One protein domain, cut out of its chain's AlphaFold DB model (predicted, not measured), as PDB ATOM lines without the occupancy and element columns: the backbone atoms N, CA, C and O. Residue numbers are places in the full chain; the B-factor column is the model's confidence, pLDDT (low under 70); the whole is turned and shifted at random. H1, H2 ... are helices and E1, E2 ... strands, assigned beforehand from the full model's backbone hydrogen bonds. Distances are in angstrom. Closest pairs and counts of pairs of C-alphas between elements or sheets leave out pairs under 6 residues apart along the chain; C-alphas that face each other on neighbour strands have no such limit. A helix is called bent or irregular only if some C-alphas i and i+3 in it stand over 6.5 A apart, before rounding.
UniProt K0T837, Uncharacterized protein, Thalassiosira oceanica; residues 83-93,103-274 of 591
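This is residues 83 to 93 and 103 to 274 of the 591 residues of an uncharacterized protein of Thalassiosira oceanica (UniProt K0T837). A strongly twisted five-stranded sheet lies toward one end of the long axis, and a helical hairpin, H5 and H6, with H2 crossing it, makes the other end. A separate two-stranded ribbon, E3 and E6, runs along that axis toward the helices, and a long unnamed stretch, residues 127 to 148, leads back from H2 to the sheet. The printed part has 183 residues, with six named helices and seven named strands in the order E1 H1 H2 E2 E3 H3 E4 E5 H4 H5 H6 E6 E7; under half of the residues, 88, are in these elements, and the class is mixed, helices and strands. The sheet's order is E1, E2, E7, E4, E5, and both sheets are antiparallel. The whole is compact, with a radius of gyration of the C-alphas of 17.5 A and spans of 51 by 39 by 35 A.

E1, residues 86 to 88, is an edge strand, antiparallel to E2, residues 149 to 152, with N 86 and O 152 2.8 A apart, within hydrogen-bond range. H1, residues 107 to 110, only grazes this sheet. E2 is antiparallel to E7, residues 264 to 268, with N 151 and O 265 at 2.8 A. E7 is antiparallel to E4, residues 180 to 185, with N 185 and O 264 at 2.8 A. E4 forms a hairpin with E5, residues 191 to 197, the other edge strand, with N 182 and O 195 at 2.9 A. In the other sheet, E3, residues 162 to 166, and E6, residues 247 to 251, are antiparallel at 160 degrees between directions, with N 165 and O 248 at 2.9 A; E3 is apart from E4. H3, residues 171 to 176, is close to but not clearly touching H4, residues 207 to 215; their closest C-alphas, of Val 172 and His 207, are 5.9 A apart. H4 and H5, residues 218 to 228, meet only through their link. H5 and H6, residues 231 to 245, form a helical hairpin and touch at a shallow tilt of 14 degrees, opposite ways; their closest C-alphas, of Leu 226 and Arg 234, are 5.8 A apart. H2, residues 119 to 126, touches H5 about perpendicular, at 77 degrees, with the closest C-alphas, of Leu 124 and Val 223, 6.2 A apart. H2 and H6 only just touch, with 3 pairs of C-alphas within 8 A, the closest those of Val 120 and Arg 234 at 6.7 A; of H6, residues 234 to 238 alone take part. Every O i to N i+4 pair is within hydrogen-bond range in H2, H4 and H5; H6 has 9 of 11, H3 has 0 of 2 and also 0 of 3 O i to N i+3 pairs, and H1 is too short for an i+4 pair.

E1 begins at C-alpha 86, (177.863, 152.463, 156.455). H2 measures 10.1 A from first to last C-alpha, E3 13.8 A, E4 16.8 A and E5 16.5 A. H4 measures 11.9 A, H5 15.2 A and H6 21.6 A, beginning at C-alpha 231, (150.985, 132.989, 153.692). H3 is irregular, with C-alphas 173 and 176 8.1 A apart, and H6 is irregular only just, with C-alphas 232 and 235 6.9 A apart. E6 measures 13.8 A, and E7 13.2 A, ending at C-alpha 268, (179.952, 152.520, 139.416).

The two C-alphas farthest apart, of Glu 189 and Glu 228, are 52.3 A apart. Residues 94 to 102 are not printed, and C-alphas 93 and 103 are 14.7 A apart across the cut. The links H2 to E2 and E6 to E7 are long. The mean pLDDT of the printed part is 71.5, and 85 residues are under 70, among them residues 126 to 147 and 199 to 220.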
ATOM      1  N   GLY A  83     174.827 149.402 162.727       91.69
ATOM      2  CA  GLY A  83     175.986 150.293 162.663       91.69
ATOM      3  C   GLY A  83     177.325 149.571 162.453       91.69
ATOM      4  O   GLY A  83     178.378 150.168 162.697       91.69
ATOM      5  N   ASP A  84     177.301 148.315 162.002       91.50
ATOM      6  CA  ASP A  84     178.500 147.525 161.700       91.50
ATOM      7  C   ASP A  84     179.150 147.964 160.371       91.50
ATOM      8  O   ASP A  84     180.371 147.912 160.234       91.50
ATOM      9  N   LEU A  85     178.355 148.499 159.434       92.25
ATOM     10  CA  LEU A  85     178.814 149.164 158.205       92.25
ATOM     11  C   LEU A  85     178.105 150.513 157.972       92.25
ATOM     12  O   LEU A  85     177.206 150.904 158.717       92.25
ATOM     13  N   GLY A  86     178.532 151.263 156.960       89.62
ATOM     14  CA  GLY A  86     177.863 152.463 156.455       89.62
ATOM     15  C   GLY A  86     177.694 152.430 154.935       89.62
ATOM     16  O   GLY A  86     178.405 151.704 154.246       89.62
ATOM     17  N   VAL A  87     176.767 153.244 154.426       86.06
ATOM     18  CA  VAL A  87     176.533 153.465 152.991       86.06
ATOM     19  C   VAL A  87     176.601 154.968 152.721       86.06
ATOM     20  O   VAL A  87     175.937 155.755 153.405       86.06
ATOM     21  N   SER A  88     177.411 155.369 151.744       80.62
ATOM     22  CA  SER A  88     177.550 156.752 151.275       80.62
ATOM     23  C   SER A  88     177.443 156.808 149.751       80.62
ATOM     24  O   SER A  88     178.165 156.104 149.053       80.62
ATOM     25  N   SER A  89     176.528 157.638 149.261       67.81
ATOM     26  CA  SER A  89     176.154 157.816 147.854       67.81
ATOM     27  C   SER A  89     175.352 159.122 147.724       67.81
ATOM     28  O   SER A  89     175.029 159.740 148.738       67.81
ATOM     29  N   TRP A  90     174.972 159.523 146.506       55.66
ATOM     30  CA  TRP A  90     174.098 160.691 146.271       55.66
ATOM     31  C   TRP A  90     172.672 160.529 146.851       55.66
ATOM     32  O   TRP A  90     171.914 161.490 146.927       55.66
ATOM     33  N   VAL A  91     172.282 159.330 147.305       52.22
ATOM     34  CA  VAL A  91     170.905 159.019 147.745       52.22
ATOM     35  C   VAL A  91     170.441 159.866 148.955       52.22
ATOM     36  O   VAL A  91     169.246 159.989 149.194       52.22
ATOM     37  N   ASP A  92     171.354 160.536 149.671       42.03
ATOM     38  CA  ASP A  92     171.006 161.500 150.733       42.03
ATOM     39  C   ASP A  92     170.489 162.870 150.222       42.03
ATOM     40  O   ASP A  92     169.954 163.646 151.016       42.03
ATOM     41  N   SER A  93     170.686 163.232 148.943       41.38
ATOM     42  CA  SER A  93     170.713 164.646 148.511       41.38
ATOM     43  C   SER A  93     169.706 165.080 147.433       41.38
ATOM     44  O   SER A  93     170.047 165.880 146.565       41.38
ATOM     45  N   SER A 103     160.795 155.802 153.198       43.66
ATOM     46  CA  SER A 103     161.390 154.610 153.843       43.66
ATOM     47  C   SER A 103     162.310 153.707 152.990       43.66
ATOM     48  O   SER A 103     162.124 153.537 151.796       43.66
ATOM     49  N   ASP A 104     163.334 153.175 153.674       48.31
ATOM     50  CA  ASP A 104     164.300 152.113 153.306       48.31
ATOM     51  C   ASP A 104     165.536 152.449 152.426       48.31
ATOM     52  O   ASP A 104     166.468 151.636 152.361       48.31
ATOM     53  N   ALA A 105     165.648 153.687 151.922       66.56
ATOM     54  CA  ALA A 105     166.628 154.218 150.942       66.56
ATOM     55  C   ALA A 105     168.163 154.044 151.165       66.56
ATOM     56  O   ALA A 105     168.969 154.619 150.433       66.56
ATOM     57  N   LYS A 106     168.624 153.284 152.167       72.62
ATOM     58  CA  LYS A 106     170.056 152.933 152.342       72.62
ATOM     59  C   LYS A 106     170.307 151.515 152.817       72.62
ATOM     60  O   LYS A 106     171.275 150.879 152.409       72.62
ATOM     61  N   GLU A 107     169.451 151.018 153.695       75.06
ATOM     62  CA  GLU A 107     169.565 149.680 154.270       75.06
ATOM     63  C   GLU A 107     169.181 148.572 153.282       75.06
ATOM     64  O   GLU A 107     169.733 147.471 153.373       75.06
ATOM     65  N   ALA A 108     168.344 148.883 152.287       71.50
ATOM     66  CA  ALA A 108     168.028 147.999 151.165       71.50
ATOM     67  C   ALA A 108     169.270 147.571 150.349       71.50
ATOM     68  O   ALA A 108     169.320 146.443 149.859       71.50
ATOM     69  N   PHE A 109     170.315 148.409 150.262       73.06
ATOM     70  CA  PHE A 109     171.564 148.082 149.550       73.06
ATOM     71  C   PHE A 109     172.473 147.086 150.291       73.06
ATOM     72  O   PHE A 109     173.429 146.574 149.713       73.06
ATOM     73  N   VAL A 110     172.223 146.820 151.576       78.88
ATOM     74  CA  VAL A 110     173.166 146.125 152.480       78.88
ATOM     75  C   VAL A 110     172.496 145.001 153.277       78.88
ATOM     76  O   VAL A 110     172.846 144.701 154.420       78.88
ATOM     77  N   GLN A 111     171.550 144.330 152.622       80.88
ATOM     78  CA  GLN A 111     170.833 143.158 153.122       80.88
ATOM     79  C   GLN A 111     171.442 141.834 152.615       80.88
ATOM     80  O   GLN A 111     171.890 141.723 151.474       80.88
ATOM     81  N   TYR A 112     171.461 140.803 153.468       82.50
ATOM     82  CA  TYR A 112     171.954 139.468 153.093       82.50
ATOM     83  C   TYR A 112     171.049 138.797 152.052       82.50
ATOM     84  O   TYR A 112     171.569 138.215 151.105       82.50
ATOM     85  N   ARG A 113     169.729 138.906 152.224       79.06
ATOM     86  CA  ARG A 113     168.660 138.441 151.327       79.06
ATOM     87  C   ARG A 113     167.701 139.607 151.054       79.06
ATOM     88  O   ARG A 113     167.679 140.529 151.871       79.06
ATOM     89  N   PRO A 114     166.927 139.590 149.955       73.62
ATOM     90  CA  PRO A 114     165.819 140.527 149.780       73.62
ATOM     91  C   PRO A 114     164.784 140.367 150.906       73.62
ATOM     92  O   PRO A 114     164.628 139.281 151.459       73.62
ATOM     93  N   GLN A 115     164.060 141.439 151.223       68.75
ATOM     94  CA  GLN A 115     162.845 141.397 152.046       68.75
ATOM     95  C   GLN A 115     161.635 141.320 151.106       68.75
ATOM     96  O   GLN A 115     161.572 142.085 150.145       68.75
ATOM     97  N   SER A 116     160.682 140.410 151.333       60.75
ATOM     98  CA  SER A 116     159.621 140.121 150.349       60.75
ATOM     99  C   SER A 116     158.270 140.774 150.654       60.75
ATOM    100  O   SER A 116     157.318 140.565 149.900       60.75
ATOM    101  N   LYS A 117     158.144 141.477 151.785       57.53
ATOM    102  CA  LYS A 117     156.846 141.815 152.406       57.53
ATOM    103  C   LYS A 117     155.892 142.627 151.533       57.53
ATOM    104  O   LYS A 117     154.686 142.534 151.724       57.53
ATOM    105  N   TYR A 118     156.424 143.379 150.575       56.03
ATOM    106  CA  TYR A 118     155.635 144.117 149.586       56.03
ATOM    107  C   TYR A 118     155.358 143.271 148.325       56.03
ATOM    108  O   TYR A 118     154.240 143.255 147.815       56.03
ATOM    109  N   PHE A 119     156.331 142.465 147.890       64.06
ATOM    110  CA  PHE A 119     156.321 141.781 146.590       64.06
ATOM    111  C   PHE A 119     155.424 140.547 146.526       64.06
ATOM    112  O   PHE A 119     154.812 140.306 145.493       64.06
ATOM    113  N   VAL A 120     155.249 139.795 147.621       63.88
ATOM    114  CA  VAL A 120     154.320 138.640 147.627       63.88
ATOM    115  C   VAL A 120     152.894 139.066 147.255       63.88
ATOM    116  O   VAL A 120     152.185 138.305 146.602       63.88
ATOM    117  N   LYS A 121     152.482 140.284 147.624       67.25
ATOM    118  CA  LYS A 121     151.176 140.833 147.251       67.25
ATOM    119  C   LYS A 121     151.132 141.208 145.764       67.25
ATOM    120  O   LYS A 121     150.272 140.711 145.042       67.25
ATOM    121  N   GLU A 122     152.087 142.012 145.300       64.88
ATOM    122  CA  GLU A 122     152.164 142.483 143.907       64.88
ATOM    123  C   GLU A 122     152.285 141.325 142.900       64.88
ATOM    124  O   GLU A 122     151.600 141.320 141.880       64.88
ATOM    125  N   VAL A 123     153.066 140.286 143.215       69.00
ATOM    126  CA  VAL A 123     153.200 139.072 142.388       69.00
ATOM    127  C   VAL A 123     151.871 138.318 142.263       69.00
ATOM    128  O   VAL A 123     151.549 137.795 141.196       69.00
ATOM    129  N   LEU A 124     151.073 138.262 143.335       68.12
ATOM    130  CA  LEU A 124     149.787 137.560 143.346       68.12
ATOM    131  C   LEU A 124     148.661 138.343 142.650       68.12
ATOM    132  O   LEU A 124     147.798 137.708 142.034       68.12
ATOM    133  N   GLU A 125     148.682 139.677 142.755       70.44
ATOM    134  CA  GLU A 125     147.672 140.599 142.211       70.44
ATOM    135  C   GLU A 125     147.948 141.007 140.754       70.44
ATOM    136  O   GLU A 125     147.024 141.021 139.944       70.44
ATOM    137  N   CYS A 126     149.202 141.298 140.394       61.25
ATOM    138  CA  CYS A 126     149.591 141.746 139.050       61.25
ATOM    139  C   CYS A 126     150.130 140.621 138.150       61.25
ATOM    140  O   CYS A 126     150.326 140.844 136.957       61.25
ATOM    141  N   GLY A 127     150.418 139.435 138.700       57.94
ATOM    142  CA  GLY A 127     150.922 138.275 137.948       57.94
ATOM    143  C   GLY A 127     152.352 138.408 137.401       57.94
ATOM    144  O   GLY A 127     152.816 137.506 136.710       57.94
ATOM    145  N   ARG A 128     153.054 139.508 137.705       57.59
ATOM    146  CA  ARG A 128     154.430 139.794 137.267       57.59
ATOM    147  C   ARG A 128     155.397 139.712 138.437       57.59
ATOM    148  O   ARG A 128     155.082 140.187 139.528       57.59
ATOM    149  N   VAL A 129     156.593 139.172 138.206       54.31
ATOM    150  CA  VAL A 129     157.649 139.162 139.226       54.31
ATOM    151  C   VAL A 129     158.480 140.428 139.134       54.31
ATOM    152  O   VAL A 129     159.551 140.475 138.530       54.31
ATOM    153  N   PHE A 130     157.986 141.471 139.797       54.34
ATOM    154  CA  PHE A 130     158.801 142.632 140.103       54.34
ATOM    155  C   PHE A 130     159.907 142.226 141.087       54.34
ATOM    156  O   PHE A 130     159.717 142.211 142.302       54.34
ATOM    157  N   GLY A 131     161.100 141.942 140.551       50.50
ATOM    158  CA  GLY A 131     162.339 142.203 141.279       50.50
ATOM    159  C   GLY A 131     162.301 143.676 141.685       50.50
ATOM    160  O   GLY A 131     162.311 144.536 140.811       50.50
ATOM    161  N   GLY A 132     162.074 143.908 142.979       45.47
ATOM    162  CA  GLY A 132     161.031 144.846 143.404       45.47
ATOM    163  C   GLY A 132     161.353 146.337 143.355       45.47
ATOM    164  O   GLY A 132     162.154 146.812 142.557       45.47
ATOM    165  N   ALA A 133     160.767 147.082 144.292       43.25
ATOM    166  CA  ALA A 133     161.137 148.462 144.606       43.25
ATOM    167  C   ALA A 133     162.527 148.549 145.280       43.25
ATOM    168  O   ALA A 133     162.712 149.205 146.301       43.25
ATOM    169  N   THR A 134     163.523 147.856 144.722       44.75
ATOM    170  CA  THR A 134     164.930 148.178 144.938       44.75
ATOM    171  C   THR A 134     165.187 149.528 144.295       44.75
ATOM    172  O   THR A 134     165.064 149.640 143.073       44.75
ATOM    173  N   ASP A 135     165.534 150.532 145.102       46.81
ATOM    174  CA  ASP A 135     165.904 151.861 144.619       46.81
ATOM    175  C   ASP A 135     166.856 151.741 143.433       46.81
ATOM    176  O   ASP A 135     167.953 151.182 143.545       46.81
ATOM    177  N   ASN A 136     166.405 152.232 142.279       47.84
ATOM    178  CA  ASN A 136     167.159 152.139 141.043       47.84
ATOM    179  C   ASN A 136     168.520 152.808 141.254       47.84
ATOM    180  O   ASN A 136     168.581 154.027 141.400       47.84
ATOM    181  N   LEU A 137     169.594 152.005 141.236       49.59
ATOM    182  CA  LEU A 137     170.998 152.337 141.566       49.59
ATOM    183  C   LEU A 137     171.575 153.594 140.871       49.59
ATOM    184  O   LEU A 137     172.704 153.999 141.140       49.59
ATOM    185  N   THR A 138     170.838 154.129 139.905       46.12
ATOM    186  CA  THR A 138     171.329 154.823 138.717       46.12
ATOM    187  C   THR A 138     170.258 155.612 137.963       46.12
ATOM    188  O   THR A 138     170.656 156.332 137.048       46.12
ATOM    189  N   LEU A 139     168.945 155.455 138.240       42.38
ATOM    190  CA  LEU A 139     167.919 156.178 137.470       42.38
ATOM    191  C   LEU A 139     168.072 157.672 137.757       42.38
ATOM    192  O   LEU A 139     167.836 158.103 138.891       42.38
ATOM    193  N   PRO A 140     168.462 158.479 136.761       42.09
ATOM    194  CA  PRO A 140     168.728 159.870 137.007       42.09
ATOM    195  C   PRO A 140     167.417 160.635 136.885       42.09
ATOM    196  O   PRO A 140     166.938 160.894 135.781       42.09
ATOM    197  N   ASN A 141     166.890 161.107 138.013       44.56
ATOM    198  CA  ASN A 141     165.976 162.249 137.995       44.56
ATOM    199  C   ASN A 141     166.773 163.522 137.638       44.56
ATOM    200  O   ASN A 141     166.995 164.406 138.461       44.56
ATOM    201  N   ASN A 142     167.152 163.598 136.355       38.50
ATOM    202  CA  ASN A 142     167.729 164.720 135.606       38.50
ATOM    203  C   ASN A 142     169.254 164.979 135.689       38.50
ATOM    204  O   ASN A 142     169.720 165.925 135.053       38.50
ATOM    205  N   SER A 143     170.062 164.152 136.364       46.88
ATOM    206  CA  SER A 143     171.538 164.248 136.321       46.88
ATOM    207  C   SER A 143     172.161 163.237 135.346       46.88
ATOM    208  O   SER A 143     172.106 162.038 135.594       46.88
ATOM    209  N   LYS A 144     172.828 163.680 134.265       52.19
ATOM    210  CA  LYS A 144     173.586 162.754 133.384       52.19
ATOM    211  C   LYS A 144     174.784 162.081 134.087       52.19
ATOM    212  O   LYS A 144     175.305 161.094 133.580       52.19
ATOM    213  N   GLU A 145     175.200 162.583 135.249       53.84
ATOM    214  CA  GLU A 145     176.230 161.972 136.095       53.84
ATOM    215  C   GLU A 145     175.649 160.824 136.942       53.84
ATOM    216  O   GLU A 145     174.694 161.008 137.703       53.84
ATOM    217  N   ARG A 146     176.246 159.628 136.825       64.06
ATOM    218  CA  ARG A 146     175.960 158.451 137.662       64.06
ATOM    219  C   ARG A 146     177.037 158.333 138.744       64.06
ATOM    220  O   ARG A 146     178.184 157.997 138.461       64.06
ATOM    221  N   HIS A 147     176.683 158.628 139.993       67.69
ATOM    222  CA  HIS A 147     177.641 158.639 141.106       67.69
ATOM    223  C   HIS A 147     177.825 157.249 141.742       67.69
ATOM    224  O   HIS A 147     176.851 156.506 141.870       67.69
ATOM    225  N   PRO A 148     179.042 156.896 142.205       79.06
ATOM    226  CA  PRO A 148     179.293 155.613 142.851       79.06
ATOM    227  C   PRO A 148     178.502 155.443 144.151       79.06
ATOM    228  O   PRO A 148     178.448 156.346 144.993       79.06
ATOM    229  N   ILE A 149     177.984 154.234 144.368       81.31
ATOM    230  CA  ILE A 149     177.452 153.817 145.669       81.31
ATOM    231  C   ILE A 149     178.581 153.141 146.443       81.31
ATOM    232  O   ILE A 149     179.103 152.115 146.010       81.31
ATOM    233  N   VAL A 150     178.969 153.730 147.579       87.75
ATOM    234  CA  VAL A 150     180.112 153.296 148.393       87.75
ATOM    235  C   VAL A 150     179.642 152.651 149.696       87.75
ATOM    236  O   VAL A 150     178.983 153.290 150.520       87.75
ATOM    237  N   ILE A 151     180.050 151.405 149.917       91.44
ATOM    238  CA  ILE A 151     179.907 150.674 151.178       91.44
ATOM    239  C   ILE A 151     181.194 150.850 151.995       91.44
ATOM    240  O   ILE A 151     182.299 150.642 151.497       91.44
ATOM    241  N   ASP A 152     181.051 151.212 153.270       93.31
ATOM    242  CA  ASP A 152     182.137 151.353 154.242       93.31
ATOM    243  C   ASP A 152     181.983 150.308 155.347       93.31
ATOM    244  O   ASP A 152     181.075 150.403 156.173       93.31
ATOM    245  N   LEU A 153     182.892 149.336 155.409       92.81
ATOM    246  CA  LEU A 153     182.844 148.254 156.398       92.81
ATOM    247  C   LEU A 153     183.407 148.642 157.784       92.81
ATOM    248  O   LEU A 153     183.613 147.786 158.646       92.81
ATOM    249  N   ARG A 154     183.636 149.946 158.009       92.12
ATOM    250  CA  ARG A 154     183.991 150.632 159.265       92.12
ATOM    251  C   ARG A 154     185.212 150.075 159.998       92.12
ATOM    252  O   ARG A 154     186.264 150.707 160.012       92.12
ATOM    253  N   LYS A 155     185.036 148.942 160.681       88.38
ATOM    254  CA  LYS A 155     186.013 148.310 161.584       88.38
ATOM    255  C   LYS A 155     186.638 147.039 161.012       88.38
ATOM    256  O   LYS A 155     187.614 146.562 161.585       88.38
ATOM    257  N   ILE A 156     186.091 146.482 159.930       90.25
ATOM    258  CA  ILE A 156     186.682 145.332 159.239       90.25
ATOM    259  C   ILE A 156     187.322 145.762 157.917       90.25
ATOM    260  O   ILE A 156     186.994 146.803 157.347       90.25
ATOM    261  N   ARG A 157     188.227 144.916 157.429       90.88
ATOM    262  CA  ARG A 157     188.669 144.879 156.036       90.88
ATOM    263  C   ARG A 157     188.368 143.485 155.497       90.88
ATOM    264  O   ARG A 157     188.351 142.532 156.277       90.88
ATOM    265  N   LEU A 158     188.139 143.370 154.198       89.50
ATOM    266  CA  LEU A 158     187.902 142.105 153.517       89.50
ATOM    267  C   LEU A 158     188.958 141.858 152.457       89.50
ATOM    268  O   LEU A 158     189.381 142.777 151.760       89.50
ATOM    269  N   PHE A 159     189.298 140.587 152.323       87.94
ATOM    270  CA  PHE A 159     189.981 140.016 151.179       87.94
ATOM    271  C   PHE A 159     188.897 139.363 150.300       87.94
ATOM    272  O   PHE A 159     188.345 138.332 150.698       87.94
ATOM    273  N   PRO A 160     188.462 140.002 149.200       88.62
ATOM    274  CA  PRO A 160     187.297 139.559 148.447       88.62
ATOM    275  C   PRO A 160     187.711 138.531 147.384       88.62
ATOM    276  O   PRO A 160     188.355 138.878 146.404       88.62
ATOM    277  N   THR A 161     187.318 137.267 147.550       85.81
ATOM    278  CA  THR A 161     187.493 136.244 146.496       85.81
ATOM    279  C   THR A 161     186.315 136.201 145.527       85.81
ATOM    280  O   THR A 161     186.478 135.839 144.371       85.81
ATOM    281  N   HIS A 162     185.122 136.571 145.997       88.62
ATOM    282  CA  HIS A 162     183.876 136.532 145.239       88.62
ATOM    283  C   HIS A 162     183.004 137.744 145.566       88.62
ATOM    284  O   HIS A 162     183.035 138.260 146.689       88.62
ATOM    285  N   PHE A 163     182.141 138.126 144.628       88.00
ATOM    286  CA  PHE A 163     181.021 139.031 144.883       88.00
ATOM    287  C   PHE A 163     179.737 138.501 144.231       88.00
ATOM    288  O   PHE A 163     179.779 137.727 143.276       88.00
ATOM    289  N   SER A 164     178.583 138.918 144.754       84.44
ATOM    290  CA  SER A 164     177.272 138.626 144.163       84.44
ATOM    291  C   SER A 164     176.506 139.921 143.928       84.44
ATOM    292  O   SER A 164     176.455 140.766 144.821       84.44
ATOM    293  N   LEU A 165     175.850 140.037 142.774       80.56
ATOM    294  CA  LEU A 165     174.893 141.102 142.471       80.56
ATOM    295  C   LEU A 165     173.484 140.504 142.391       80.56
ATOM    296  O   LEU A 165     173.301 139.373 141.940       80.56
ATOM    297  N   ARG A 166     172.490 141.282 142.822       77.81
ATOM    298  CA  ARG A 166     171.067 141.027 142.582       77.81
ATOM    299  C   ARG A 166     170.513 142.191 141.782       77.81
ATOM    300  O   ARG A 166     170.861 143.334 142.072       77.81
ATOM    301  N   TYR A 167     169.652 141.901 140.821       69.31
ATOM    302  CA  TYR A 167     169.006 142.898 139.974       69.31
ATOM    303  C   TYR A 167     167.561 142.479 139.679       69.31
ATOM    304  O   TYR A 167     167.246 141.292 139.719       69.31
ATOM    305  N   GLY A 168     166.681 143.441 139.410       60.28
ATOM    306  CA  GLY A 168     165.330 143.202 138.890       60.28
ATOM    307  C   GLY A 168     165.263 143.413 137.376       60.28
ATOM    308  O   GLY A 168     166.204 143.939 136.780       60.28
ATOM    309  N   GLY A 169     164.140 143.053 136.747       52.53
ATOM    310  CA  GLY A 169     163.914 143.308 135.314       52.53
ATOM    311  C   GLY A 169     163.951 144.796 134.935       52.53
ATOM    312  O   GLY A 169     164.388 145.152 133.846       52.53
ATOM    313  N   SER A 170     163.597 145.679 135.871       51.84
ATOM    314  CA  SER A 170     163.700 147.142 135.752       51.84
ATOM    315  C   SER A 170     165.142 147.670 135.683       51.84
ATOM    316  O   SER A 170     165.374 148.761 135.166       51.84
ATOM    317  N   CYS A 171     166.139 146.911 136.157       52.00
ATOM    318  CA  CYS A 171     167.542 147.346 136.147       52.00
ATOM    319  C   CYS A 171     168.157 147.419 134.739       52.00
ATOM    320  O   CYS A 171     169.236 148.001 134.583       52.00
ATOM    321  N   VAL A 172     167.474 146.832 133.748       49.94
ATOM    322  CA  VAL A 172     167.832 146.853 132.329       49.94
ATOM    323  C   VAL A 172     167.845 148.294 131.812       49.94
ATOM    324  O   VAL A 172     168.914 148.836 131.564       49.94
ATOM    325  N   GLU A 173     166.679 148.944 131.727       50.06
ATOM    326  CA  GLU A 173     166.528 150.267 131.097       50.06
ATOM    327  C   GLU A 173     167.250 151.388 131.867       50.06
ATOM    328  O   GLU A 173     167.570 152.439 131.315       50.06
ATOM    329  N   GLY A 174     167.486 151.189 133.170       50.97
ATOM    330  CA  GLY A 174     167.839 152.276 134.081       50.97
ATOM    331  C   GLY A 174     169.309 152.416 134.484       50.97
ATOM    332  O   GLY A 174     169.669 153.481 135.004       50.97
ATOM    333  N   GLY A 175     170.172 151.397 134.336       53.09
ATOM    334  CA  GLY A 175     171.384 151.388 135.178       53.09
ATOM    335  C   GLY A 175     172.562 150.480 134.899       53.09
ATOM    336  O   GLY A 175     173.694 150.958 134.851       53.09
ATOM    337  N   MET A 176     172.307 149.177 134.837       62.12
ATOM    338  CA  MET A 176     173.364 148.159 134.833       62.12
ATOM    339  C   MET A 176     173.536 147.498 133.455       62.12
ATOM    340  O   MET A 176     174.367 146.608 133.295       62.12
ATOM    341  N   GLN A 177     172.772 147.962 132.463       61.22
ATOM    342  CA  GLN A 177     173.064 147.811 131.041       61.22
ATOM    343  C   GLN A 177     174.265 148.697 130.668       61.22
ATOM    344  O   GLN A 177     174.314 149.866 131.056       61.22
ATOM    345  N   GLY A 178     175.213 148.144 129.906       66.62
ATOM    346  CA  GLY A 178     176.471 148.807 129.547       66.62
ATOM    347  C   GLY A 178     177.643 148.406 130.454       66.62
ATOM    348  O   GLY A 178     177.538 147.484 131.263       66.62
ATOM    349  N   THR A 179     178.783 149.090 130.318       76.31
ATOM    350  CA  THR A 179     180.030 148.705 131.008       76.31
ATOM    351  C   THR A 179     180.137 149.295 132.419       76.31
ATOM    352  O   THR A 179     180.442 150.477 132.571       76.31
ATOM    353  N   TRP A 180     179.941 148.477 133.456       81.38
ATOM    354  CA  TRP A 180     179.975 148.881 134.872       81.38
ATOM    355  C   TRP A 180     181.233 148.385 135.605       81.38
ATOM    356  O   TRP A 180     181.891 147.433 135.181       81.38
ATOM    357  N   LYS A 181     181.580 149.024 136.733       86.06
ATOM    358  CA  LYS A 181     182.785 148.709 137.527       86.06
ATOM    359  C   LYS A 181     182.449 148.404 138.980       86.06
ATOM    360  O   LYS A 181     181.674 149.125 139.607       86.06
ATOM    361  N   PHE A 182     183.097 147.386 139.533       89.50
ATOM    362  CA  PHE A 182     183.142 147.107 140.967       89.50
ATOM    363  C   PHE A 182     184.586 147.235 141.452       89.50
ATOM    364  O   PHE A 182     185.497 146.627 140.889       89.50
ATOM    365  N   GLU A 183     184.802 148.067 142.468       91.94
ATOM    366  CA  GLU A 183     186.132 148.528 142.876       91.94
ATOM    367  C   GLU A 183     186.288 148.519 144.405       91.94
ATOM    368  O   GLU A 183     185.342 148.809 145.145       91.94
ATOM    369  N   GLY A 184     187.493 148.211 144.883       94.00
ATOM    370  CA  GLY A 184     187.860 148.159 146.299       94.00
ATOM    371  C   GLY A 184     188.846 149.261 146.679       94.00
ATOM    372  O   GLY A 184     189.667 149.675 145.866       94.00
ATOM    373  N   SER A 185     188.795 149.737 147.925       93.62
ATOM    374  CA  SER A 185     189.730 150.741 148.446       93.62
ATOM    375  C   SER A 185     190.058 150.552 149.934       93.62
ATOM    376  O   SER A 185     189.268 150.020 150.721       93.62
ATOM    377  N   ILE A 186     191.254 150.992 150.333       93.00
ATOM    378  CA  ILE A 186     191.757 150.982 151.719       93.00
ATOM    379  C   ILE A 186     191.510 152.334 152.416       93.00
ATOM    380  O   ILE A 186     191.319 152.370 153.635       93.00
ATOM    381  N   ASP A 187     191.479 153.423 151.646       92.31
ATOM    382  CA  ASP A 187     191.591 154.829 152.070       92.31
ATOM    383  C   ASP A 187     190.418 155.729 151.593       92.31
ATOM    384  O   ASP A 187     190.097 156.699 152.274       92.31
ATOM    385  N   ARG A 188     189.696 155.325 150.532       91.31
ATOM    386  CA  ARG A 188     188.750 156.075 149.664       91.31
ATOM    387  C   ARG A 188     189.396 156.944 148.576       91.31
ATOM    388  O   ARG A 188     188.663 157.521 147.773       91.31
ATOM    389  N   GLU A 189     190.717 157.011 148.515       90.56
ATOM    390  CA  GLU A 189     191.477 157.811 147.549       90.56
ATOM    391  C   GLU A 189     191.981 156.919 146.405       90.56
ATOM    392  O   GLU A 189     191.700 157.182 145.235       90.56
ATOM    393  N   SER A 190     192.619 155.801 146.755       91.88
ATOM    394  CA  SER A 190     193.141 154.783 145.844       91.88
ATOM    395  C   SER A 190     192.104 153.676 145.642       91.88
ATOM    396  O   SER A 190     191.641 153.081 146.619       91.88
ATOM    397  N   TRP A 191     191.746 153.364 144.394       92.19
ATOM    398  CA  TRP A 191     190.741 152.344 144.060       92.19
ATOM    399  C   TRP A 191     191.321 151.283 143.120       92.19
ATOM    400  O   TRP A 191     191.796 151.613 142.035       92.19
ATOM    401  N   THR A 192     191.265 150.015 143.528       92.38
ATOM    402  CA  THR A 192     191.606 148.859 142.685       92.38
ATOM    403  C   THR A 192     190.347 148.342 141.998       92.38
ATOM    404  O   THR A 192     189.308 148.183 142.641       92.38
ATOM    405  N   LEU A 193     190.445 148.040 140.706       91.44
ATOM    406  CA  LEU A 193     189.394 147.356 139.961       91.44
ATOM    407  C   LEU A 193     189.293 145.898 140.434       91.44
ATOM    408  O   LEU A 193     190.286 145.184 140.433       91.44
ATOM    409  N   LEU A 194     188.105 145.465 140.861       90.06
ATOM    410  CA  LEU A 194     187.843 144.081 141.284       90.06
ATOM    411  C   LEU A 194     187.078 143.308 140.206       90.06
ATOM    412  O   LEU A 194     187.268 142.107 140.039       90.06
ATOM    413  N   HIS A 195     186.195 144.000 139.482       87.88
ATOM    414  CA  HIS A 195     185.485 143.464 138.328       87.88
ATOM    415  C   HIS A 195     185.042 144.593 137.389       87.88
ATOM    416  O   HIS A 195     184.686 145.689 137.830       87.88
ATOM    417  N   LEU A 196     185.031 144.296 136.093       85.38
ATOM    418  CA  LEU A 196     184.574 145.163 135.013       85.38
ATOM    419  C   LEU A 196     183.575 144.355 134.187       85.38
ATOM    420  O   LEU A 196     184.002 143.535 133.378       85.38
ATOM    421  N   GLY A 197     182.279 144.560 134.407       80.31
ATOM    422  CA  GLY A 197     181.251 143.886 133.618       80.31
ATOM    423  C   GLY A 197     181.101 144.602 132.284       80.31
ATOM    424  O   GLY A 197     180.758 145.784 132.277       80.31
ATOM    425  N   ARG A 198     181.392 143.926 131.168       71.44
ATOM    426  CA  ARG A 198     181.350 144.500 129.811       71.44
ATOM    427  C   ARG A 198     180.132 144.021 129.038       71.44
ATOM    428  O   ARG A 198     179.515 143.012 129.367       71.44
ATOM    429  N   GLU A 199     179.833 144.700 127.933       59.69
ATOM    430  CA  GLU A 199     178.699 144.334 127.076       59.69
ATOM    431  C   GLU A 199     178.841 142.980 126.369       59.69
ATOM    432  O   GLU A 199     177.828 142.337 126.081       59.69
ATOM    433  N   SER A 200     180.090 142.584 126.097       54.06
ATOM    434  CA  SER A 200     180.501 141.303 125.510       54.06
ATOM    435  C   SER A 200     180.264 140.112 126.426       54.06
ATOM    436  O   SER A 200     180.158 138.981 125.957       54.06
ATOM    437  N   ASP A 201     180.248 140.363 127.728       56.56
ATOM    438  CA  ASP A 201     180.258 139.315 128.724       56.56
ATOM    439  C   ASP A 201     178.819 138.835 128.918       56.56
ATOM    440  O   ASP A 201     177.869 139.623 128.912       56.56
ATOM    441  N   GLU A 202     178.632 137.549 129.207       51.41
ATOM    442  CA  GLU A 202     177.320 136.998 129.586       51.41
ATOM    443  C   GLU A 202     176.726 137.615 130.872       51.41
ATOM    444  O   GLU A 202     175.608 137.293 131.277       51.41
ATOM    445  N   HIS A 203     177.502 138.494 131.502       50.50
ATOM    446  CA  HIS A 203     177.235 139.288 132.693       50.50
ATOM    447  C   HIS A 203     176.529 140.619 132.375       50.50
ATOM    448  O   HIS A 203     176.097 141.310 133.296       50.50
ATOM    449  N   ASN A 204     176.407 140.985 131.094       52.38
ATOM    450  CA  ASN A 204     175.597 142.113 130.647       52.38
ATOM    451  C   ASN A 204     174.107 141.801 130.867       52.38
ATOM    452  O   ASN A 204     173.601 140.769 130.414       52.38
ATOM    453  N   LEU A 205     173.391 142.690 131.557       57.50
ATOM    454  CA  LEU A 205     172.021 142.452 132.024       57.50
ATOM    455  C   LEU A 205     170.990 142.708 130.913       57.50
ATOM    456  O   LEU A 205     170.145 143.593 131.013       57.50
ATOM    457  N   LYS A 206     171.092 141.955 129.812       55.47
ATOM    458  CA  LYS A 206     170.277 142.151 128.606       55.47
ATOM    459  C   LYS A 206     168.787 141.928 128.867       55.47
ATOM    460  O   LYS A 206     168.402 140.900 129.431       55.47
ATOM    461  N   HIS A 207     167.956 142.833 128.339       58.12
ATOM    462  CA  HIS A 207     166.492 142.734 128.396       58.12
ATOM    463  C   HIS A 207     165.990 141.380 127.894       58.12
ATOM    464  O   HIS A 207     165.170 140.742 128.539       58.12
ATOM    465  N   GLU A 208     166.560 140.905 126.788       59.78
ATOM    466  CA  GLU A 208     166.219 139.645 126.125       59.78
ATOM    467  C   GLU A 208     166.366 138.436 127.061       59.78
ATOM    468  O   GLU A 208     165.491 137.578 127.080       59.78
ATOM    469  N   ARG A 209     167.418 138.386 127.897       61.56
ATOM    470  CA  ARG A 209     167.610 137.309 128.890       61.56
ATOM    471  C   ARG A 209     166.610 137.395 130.042       61.56
ATOM    472  O   ARG A 209     166.232 136.357 130.581       61.56
ATOM    473  N   PHE A 210     166.190 138.603 130.424       61.59
ATOM    474  CA  PHE A 210     165.118 138.785 131.401       61.59
ATOM    475  C   PHE A 210     163.768 138.362 130.806       61.59
ATOM    476  O   PHE A 210     163.147 137.458 131.351       61.59
ATOM    477  N   LEU A 211     163.374 138.909 129.652       62.91
ATOM    478  CA  LEU A 211     162.134 138.558 128.952       62.91
ATOM    479  C   LEU A 211     162.048 137.059 128.642       62.91
ATOM    480  O   LEU A 211     161.013 136.454 128.884       62.91
ATOM    481  N   GLN A 212     163.127 136.420 128.181       64.19
ATOM    482  CA  GLN A 212     163.133 134.970 127.947       64.19
ATOM    483  C   GLN A 212     162.856 134.170 129.229       64.19
ATOM    484  O   GLN A 212     162.116 133.194 129.163       64.19
ATOM    485  N   ARG A 213     163.373 134.591 130.396       62.06
ATOM    486  CA  ARG A 213     163.040 133.977 131.699       62.06
ATOM    487  C   ARG A 213     161.643 134.357 132.206       62.06
ATOM    488  O   ARG A 213     161.021 133.555 132.892       62.06
ATOM    489  N   GLU A 214     161.150 135.551 131.877       61.47
ATOM    490  CA  GLU A 214     159.819 136.039 132.270       61.47
ATOM    491  C   GLU A 214     158.691 135.339 131.484       61.47
ATOM    492  O   GLU A 214     157.627 135.068 132.040       61.47
ATOM    493  N   ILE A 215     158.957 135.028 130.207       56.78
ATOM    494  CA  ILE A 215     158.067 134.345 129.253       56.78
ATOM    495  C   ILE A 215     158.155 132.818 129.395       56.78
ATOM    496  O   ILE A 215     157.150 132.124 129.233       56.78
ATOM    497  N   GLN A 216     159.328 132.263 129.728       56.72
ATOM    498  CA  GLN A 216     159.425 130.862 130.146       56.72
ATOM    499  C   GLN A 216     158.577 130.634 131.407       56.72
ATOM    500  O   GLN A 216     158.485 131.483 132.291       56.72
ATOM    501  N   CYS A 217     157.945 129.460 131.506       51.81
ATOM    502  CA  CYS A 217     156.830 129.194 132.429       51.81
ATOM    503  C   CYS A 217     157.170 129.239 133.940       51.81
ATOM    504  O   CYS A 217     156.346 128.845 134.768       51.81
ATOM    505  N   GLU A 218     158.367 129.682 134.324       63.22
ATOM    506  CA  GLU A 218     158.834 129.798 135.706       63.22
ATOM    507  C   GLU A 218     158.014 130.810 136.514       63.22
ATOM    508  O   GLU A 218     157.661 130.517 137.655       63.22
ATOM    509  N   ASN A 219     157.623 131.942 135.918       65.38
ATOM    510  CA  ASN A 219     156.759 132.925 136.580       65.38
ATOM    511  C   ASN A 219     155.366 132.360 136.889       65.38
ATOM    512  O   ASN A 219     154.881 132.490 138.012       65.38
ATOM    513  N   VAL A 220     154.743 131.666 135.929       68.25
ATOM    514  CA  VAL A 220     153.443 131.002 136.135       68.25
ATOM    515  C   VAL A 220     153.558 129.937 137.232       68.25
ATOM    516  O   VAL A 220     152.722 129.880 138.135       68.25
ATOM    517  N   ARG A 221     154.640 129.145 137.220       77.62
ATOM    518  CA  ARG A 221     154.947 128.166 138.275       77.62
ATOM    519  C   ARG A 221     155.140 128.829 139.643       77.62
ATOM    520  O   ARG A 221     154.629 128.302 140.629       77.62
ATOM    521  N   LEU A 222     155.822 129.976 139.726       79.44
ATOM    522  CA  LEU A 222     155.991 130.720 140.977       79.44
ATOM    523  C   LEU A 222     154.656 131.261 141.496       79.44
ATOM    524  O   LEU A 222     154.354 131.070 142.671       79.44
ATOM    525  N   VAL A 223     153.850 131.904 140.646       79.88
ATOM    526  CA  VAL A 223     152.550 132.472 141.040       79.88
ATOM    527  C   VAL A 223     151.620 131.374 141.561       79.88
ATOM    528  O   VAL A 223     151.040 131.543 142.634       79.88
ATOM    529  N   SER A 224     151.529 130.223 140.886       83.25
ATOM    530  CA  SER A 224     150.753 129.073 141.379       83.25
ATOM    531  C   SER A 224     151.304 128.530 142.701       83.25
ATOM    532  O   SER A 224     150.559 128.434 143.677       83.25
ATOM    533  N   LYS A 225     152.623 128.301 142.797       85.88
ATOM    534  CA  LYS A 225     153.282 127.841 144.032       85.88
ATOM    535  C   LYS A 225     153.045 128.800 145.204       85.88
ATOM    536  O   LYS A 225     152.805 128.349 146.321       85.88
ATOM    537  N   LEU A 226     153.073 130.116 144.975       85.25
ATOM    538  CA  LEU A 226     152.764 131.128 145.989       85.25
ATOM    539  C   LEU A 226     151.278 131.115 146.376       85.25
ATOM    540  O   LEU A 226     150.981 131.219 147.564       85.25
ATOM    541  N   ARG A 227     150.348 130.947 145.424       86.00
ATOM    542  CA  ARG A 227     148.902 130.822 145.707       86.00
ATOM    543  C   ARG A 227     148.613 129.620 146.608       86.00
ATOM    544  O   ARG A 227     147.949 129.786 147.629       86.00
ATOM    545  N   GLU A 228     149.169 128.459 146.268       89.56
ATOM    546  CA  GLU A 228     149.026 127.192 147.002       89.56
ATOM    547  C   GLU A 228     149.723 127.199 148.374       89.56
ATOM    548  O   GLU A 228     149.265 126.548 149.314       89.56
ATOM    549  N   THR A 229     150.820 127.947 148.520       88.19
ATOM    550  CA  THR A 229     151.589 128.003 149.772       88.19
ATOM    551  C   THR A 229     150.882 128.856 150.842       88.19
ATOM    552  O   THR A 229     150.447 129.972 150.537       88.19
ATOM    553  N   PRO A 230     150.829 128.406 152.118       88.75
ATOM    554  CA  PRO A 230     150.370 129.219 153.246       88.75
ATOM    555  C   PRO A 230     151.143 130.535 153.388       88.75
ATOM    556  O   PRO A 230     152.364 130.561 153.257       88.75
ATOM    557  N   GLU A 231     150.445 131.621 153.721       83.56
ATOM    558  CA  GLU A 231     150.985 132.989 153.692       83.56
ATOM    559  C   GLU A 231     152.324 133.158 154.433       83.56
ATOM    560  O   GLU A 231     153.250 133.759 153.890       83.56
ATOM    561  N   ALA A 232     152.465 132.536 155.609       83.75
ATOM    562  CA  ALA A 232     153.679 132.568 156.429       83.75
ATOM    563  C   ALA A 232     154.953 132.065 155.716       83.75
ATOM    564  O   ALA A 232     156.051 132.486 156.071       83.75
ATOM    565  N   ASN A 233     154.817 131.202 154.702       86.00
ATOM    566  CA  ASN A 233     155.939 130.593 153.981       86.00
ATOM    567  C   ASN A 233     156.178 131.248 152.602       86.00
ATOM    568  O   ASN A 233     157.165 130.942 151.931       86.00
ATOM    569  N   ARG A 234     155.293 132.155 152.156       83.06
ATOM    570  CA  ARG A 234     155.410 132.824 150.846       83.06
ATOM    571  C   ARG A 234     156.644 133.722 150.753       83.06
ATOM    572  O   ARG A 234     157.234 133.815 149.678       83.06
ATOM    573  N   GLU A 235     157.051 134.343 151.865       80.06
ATOM    574  CA  GLU A 235     158.265 135.171 151.916       80.06
ATOM    575  C   GLU A 235     159.531 134.348 151.643       80.06
ATOM    576  O   GLU A 235     160.371 134.767 150.845       80.06
ATOM    577  N   GLU A 236     159.635 133.142 152.204       83.25
ATOM    578  CA  GLU A 236     160.776 132.248 151.976       83.25
ATOM    579  C   GLU A 236     160.846 131.766 150.519       83.25
ATOM    580  O   GLU A 236     161.890 131.912 149.887       83.25
ATOM    581  N   ILE A 237     159.724 131.320 149.936       83.81
ATOM    582  CA  ILE A 237     159.667 130.886 148.526       83.81
ATOM    583  C   ILE A 237     160.023 132.025 147.563       83.81
ATOM    584  O   ILE A 237     160.757 131.800 146.599       83.81
ATOM    585  N   HIS A 238     159.539 133.245 147.814       79.81
ATOM    586  CA  HIS A 238     159.903 134.404 146.999       79.81
ATOM    587  C   HIS A 238     161.395 134.748 147.145       79.81
ATOM    588  O   HIS A 238     162.063 135.043 146.155       79.81
ATOM    589  N   CYS A 239     161.950 134.680 148.359       79.62
ATOM    590  CA  CYS A 239     163.382 134.889 148.574       79.62
ATOM    591  C   CYS A 239     164.234 133.836 147.859       79.62
ATOM    592  O   CYS A 239     165.218 134.195 147.222       79.62
ATOM    593  N   ASP A 240     163.857 132.559 147.932       83.50
ATOM    594  CA  ASP A 240     164.566 131.462 147.269       83.50
ATOM    595  C   ASP A 240     164.534 131.611 145.742       83.50
ATOM    596  O   ASP A 240     165.562 131.434 145.085       83.50
ATOM    597  N   TYR A 241     163.393 132.016 145.175       80.62
ATOM    598  CA  TYR A 241     163.271 132.329 143.751       80.62
ATOM    599  C   TYR A 241     164.184 133.500 143.344       80.62
ATOM    600  O   TYR A 241     164.948 133.392 142.384       80.62
ATOM    601  N   MET A 242     164.216 134.589 144.118       77.38
ATOM    602  CA  MET A 242     165.132 135.706 143.850       77.38
ATOM    603  C   MET A 242     166.617 135.317 144.004       77.38
ATOM    604  O   MET A 242     167.446 135.769 143.215       77.38
ATOM    605  N   GLU A 243     166.975 134.454 144.963       79.50
ATOM    606  CA  GLU A 243     168.341 133.912 145.070       79.50
ATOM    607  C   GLU A 243     168.705 132.968 143.913       79.50
ATOM    608  O   GLU A 243     169.883 132.869 143.584       79.50
ATOM    609  N   THR A 244     167.736 132.281 143.300       79.62
ATOM    610  CA  THR A 244     167.991 131.294 142.235       79.62
ATOM    611  C   THR A 244     168.050 131.935 140.848       79.62
ATOM    612  O   THR A 244     168.968 131.658 140.084       79.62
ATOM    613  N   HIS A 245     167.100 132.816 140.516       74.88
ATOM    614  CA  HIS A 245     166.927 133.320 139.145       74.88
ATOM    615  C   HIS A 245     167.527 134.728 138.927       74.88
ATOM    616  O   HIS A 245     167.798 135.098 137.781       74.88
ATOM    617  N   TYR A 246     167.779 135.501 140.000       74.50
ATOM    618  CA  TYR A 246     168.171 136.926 139.928       74.50
ATOM    619  C   TYR A 246     169.487 137.282 140.638       74.50
ATOM    620  O   TYR A 246     170.015 138.380 140.444       74.50
ATOM    621  N   ARG A 247     170.059 136.372 141.434       79.88
ATOM    622  CA  ARG A 247     171.407 136.530 141.992       79.88
ATOM    623  C   ARG A 247     172.433 135.917 141.046       79.88
ATOM    624  O   ARG A 247     172.406 134.720 140.795       79.88
ATOM    625  N   HIS A 248     173.396 136.719 140.613       79.62
ATOM    626  CA  HIS A 248     174.576 136.237 139.896       79.62
ATOM    627  C   HIS A 248     175.812 136.441 140.779       79.62
ATOM    628  O   HIS A 248     175.836 137.332 141.634       79.62
ATOM    629  N   THR A 249     176.793 135.546 140.661       83.62
ATOM    630  CA  THR A 249     177.983 135.494 141.525       83.62
ATOM    631  C   THR A 249     179.211 135.247 140.667       83.62
ATOM    632  O   THR A 249     179.170 134.402 139.777       83.62
ATOM    633  N   TRP A 250     180.287 135.969 140.959       85.12
ATOM    634  CA  TRP A 250     181.537 135.934 140.210       85.12
ATOM    635  C   TRP A 250     182.721 135.772 141.158       85.12
ATOM    636  O   TRP A 250     182.705 136.300 142.275       85.12
ATOM    637  N   GLU A 251     183.751 135.080 140.683       86.31
ATOM    638  CA  GLU A 251     185.091 135.100 141.265       86.31
ATOM    639  C   GLU A 251     185.815 136.397 140.854       86.31
ATOM    640  O   GLU A 251     185.582 136.951 139.776       86.31
ATOM    641  N   ILE A 252     186.683 136.906 141.728       85.69
ATOM    642  CA  ILE A 252     187.573 138.036 141.447       85.69
ATOM    643  C   ILE A 252     188.896 137.446 140.964       85.69
ATOM    644  O   ILE A 252     189.615 136.828 141.740       85.69
ATOM    645  N   ILE A 253     189.168 137.604 139.667       70.31
ATOM    646  CA  ILE A 253     190.247 136.908 138.937       70.31
ATOM    647  C   ILE A 253     191.534 137.759 138.854       70.31
ATOM    648  O   ILE A 253     192.604 137.245 138.534       70.31
ATOM    649  N   ASP A 254     191.455 139.060 139.152       69.81
ATOM    650  CA  ASP A 254     192.596 139.980 139.062       69.81
ATOM    651  C   ASP A 254     193.635 139.708 140.167       69.81
ATOM    652  O   ASP A 254     193.364 139.873 141.358       69.81
ATOM    653  N   ILE A 255     194.839 139.296 139.764       57.50
ATOM    654  CA  ILE A 255     195.923 138.878 140.665       57.50
ATOM    655  C   ILE A 255     196.356 140.015 141.601       57.50
ATOM    656  O   ILE A 255     196.612 139.758 142.778       57.50
ATOM    657  N   ASP A 256     196.365 141.266 141.136       60.81
ATOM    658  CA  ASP A 256     196.769 142.406 141.970       60.81
ATOM    659  C   ASP A 256     195.677 142.765 143.001       60.81
ATOM    660  O   ASP A 256     195.974 143.256 144.097       60.81
ATOM    661  N   ALA A 257     194.410 142.434 142.713       60.88
ATOM    662  CA  ALA A 257     193.321 142.496 143.689       60.88
ATOM    663  C   ALA A 257     193.375 141.347 144.719       60.88
ATOM    664  O   ALA A 257     193.082 141.564 145.900       60.88
ATOM    665  N   ILE A 258     193.819 140.149 144.309       61.94
ATOM    666  CA  ILE A 258     193.960 138.927 145.134       61.94
ATOM    667  C   ILE A 258     195.118 139.030 146.165       61.94
ATOM    668  O   ILE A 258     195.471 138.058 146.831       61.94
ATOM    669  N   HIS A 259     195.682 140.220 146.404       67.94
ATOM    670  CA  HIS A 259     196.676 140.454 147.462       67.94
ATOM    671  C   HIS A 259     196.318 141.578 148.458       67.94
ATOM    672  O   HIS A 259     197.094 141.853 149.374       67.94
ATOM    673  N   SER A 260     195.127 142.188 148.359       82.81
ATOM    674  CA  SER A 260     194.759 143.382 149.144       82.81
ATOM    675  C   SER A 260     193.555 143.211 150.087       82.81
ATOM    676  O   SER A 260     192.585 142.513 149.804       82.81
ATOM    677  N   PHE A 261     193.601 143.913 151.230       88.75
ATOM    678  CA  PHE A 261     192.527 143.966 152.235       88.75
ATOM    679  C   PHE A 261     191.771 145.302 152.186       88.75
ATOM    680  O   PHE A 261     192.176 146.281 152.818       88.75
ATOM    681  N   TYR A 262     190.633 145.335 151.502       92.69
ATOM    682  CA  TYR A 262     189.833 146.544 151.289       92.69
ATOM    683  C   TYR A 262     188.871 146.832 152.452       92.69
ATOM    684  O   TYR A 262     188.265 145.924 153.022       92.69
ATOM    685  N   ARG A 263     188.700 148.111 152.806       94.00
ATOM    686  CA  ARG A 263     187.674 148.579 153.764       94.00
ATOM    687  C   ARG A 263     186.419 149.074 153.048       94.00
ATOM    688  O   ARG A 263     185.310 148.913 153.560       94.00
ATOM    689  N   TYR A 264     186.621 149.733 151.915       94.75
ATOM    690  CA  TYR A 264     185.581 150.378 151.137       94.75
ATOM    691  C   TYR A 264     185.382 149.621 149.835       94.75
ATOM    692  O   TYR A 264     186.344 149.143 149.236       94.75
ATOM    693  N   PHE A 265     184.137 149.548 149.396       93.31
ATOM    694  CA  PHE A 265     183.745 148.934 148.134       93.31
ATOM    695  C   PHE A 265     182.808 149.891 147.418       93.31
ATOM    696  O   PHE A 265     181.938 150.472 148.068       93.31
ATOM    697  N   ARG A 266     182.964 150.067 146.107       89.88
ATOM    698  CA  ARG A 266     182.029 150.861 145.310       89.88
ATOM    699  C   ARG A 266     181.602 150.137 144.051       89.88
ATOM    700  O   ARG A 266     182.399 149.431 143.439       89.88
ATOM    701  N   ILE A 267     180.351 150.358 143.671       85.88
ATOM    702  CA  ILE A 267     179.862 150.057 142.331       85.88
ATOM    703  C   ILE A 267     179.649 151.378 141.594       85.88
ATOM    704  O   ILE A 267     179.057 152.317 142.134       85.88
ATOM    705  N   ILE A 268     180.192 151.456 140.385       80.94
ATOM    706  CA  ILE A 268     179.952 152.520 139.416       80.94
ATOM    707  C   ILE A 268     179.083 151.865 138.344       80.94
ATOM    708  O   ILE A 268     179.544 150.946 137.663       80.94
ATOM    709  N   GLY A 269     177.818 152.288 138.243       73.69
ATOM    710  CA  GLY A 269     176.955 151.886 137.129       73.69
ATOM    711  C   GLY A 269     177.571 152.323 135.800       73.69
ATOM    712  O   GLY A 269     178.464 153.169 135.789       73.69
ATOM    713  N   ALA A 270     177.118 151.753 134.686       64.75
ATOM    714  CA  ALA A 270     177.673 152.114 133.385       64.75
ATOM    715  C   ALA A 270     177.561 153.623 133.125       64.75
ATOM    716  O   ALA A 270     176.668 154.279 133.670       64.75
ATOM    717  N   ASP A 271     178.399 154.176 132.249       58.72
ATOM    718  CA  ASP A 271     178.092 155.479 131.656       58.72
ATOM    719  C   ASP A 271     176.673 155.434 131.039       58.72
ATOM    720  O   ASP A 271     176.211 154.357 130.637       58.72
ATOM    721  N   PRO A 272     175.912 156.547 131.012       54.38
ATOM    722  CA  PRO A 272     174.670 156.568 130.245       54.38
ATOM    723  C   PRO A 272     174.992 156.144 128.803       54.38
ATOM    724  O   PRO A 272     176.012 156.607 128.285       54.38
ATOM    725  N   PRO A 273     174.173 155.284 128.156       51.44
ATOM    726  CA  PRO A 273     174.418 154.893 126.772       51.44
ATOM    727  C   PRO A 273     174.561 156.174 125.960       51.44
ATOM    728  O   PRO A 273     173.674 157.034 126.007       51.44
ATOM    729  N   SER A 274     175.723 156.367 125.336       48.06
ATOM    730  CA  SER A 274     176.035 157.667 124.761       48.06
ATOM    731  C   SER A 274     175.022 157.975 123.662       48.06
ATOM    732  O   SER A 274     174.612 157.094 122.903       48.06
TER     733      SER A 274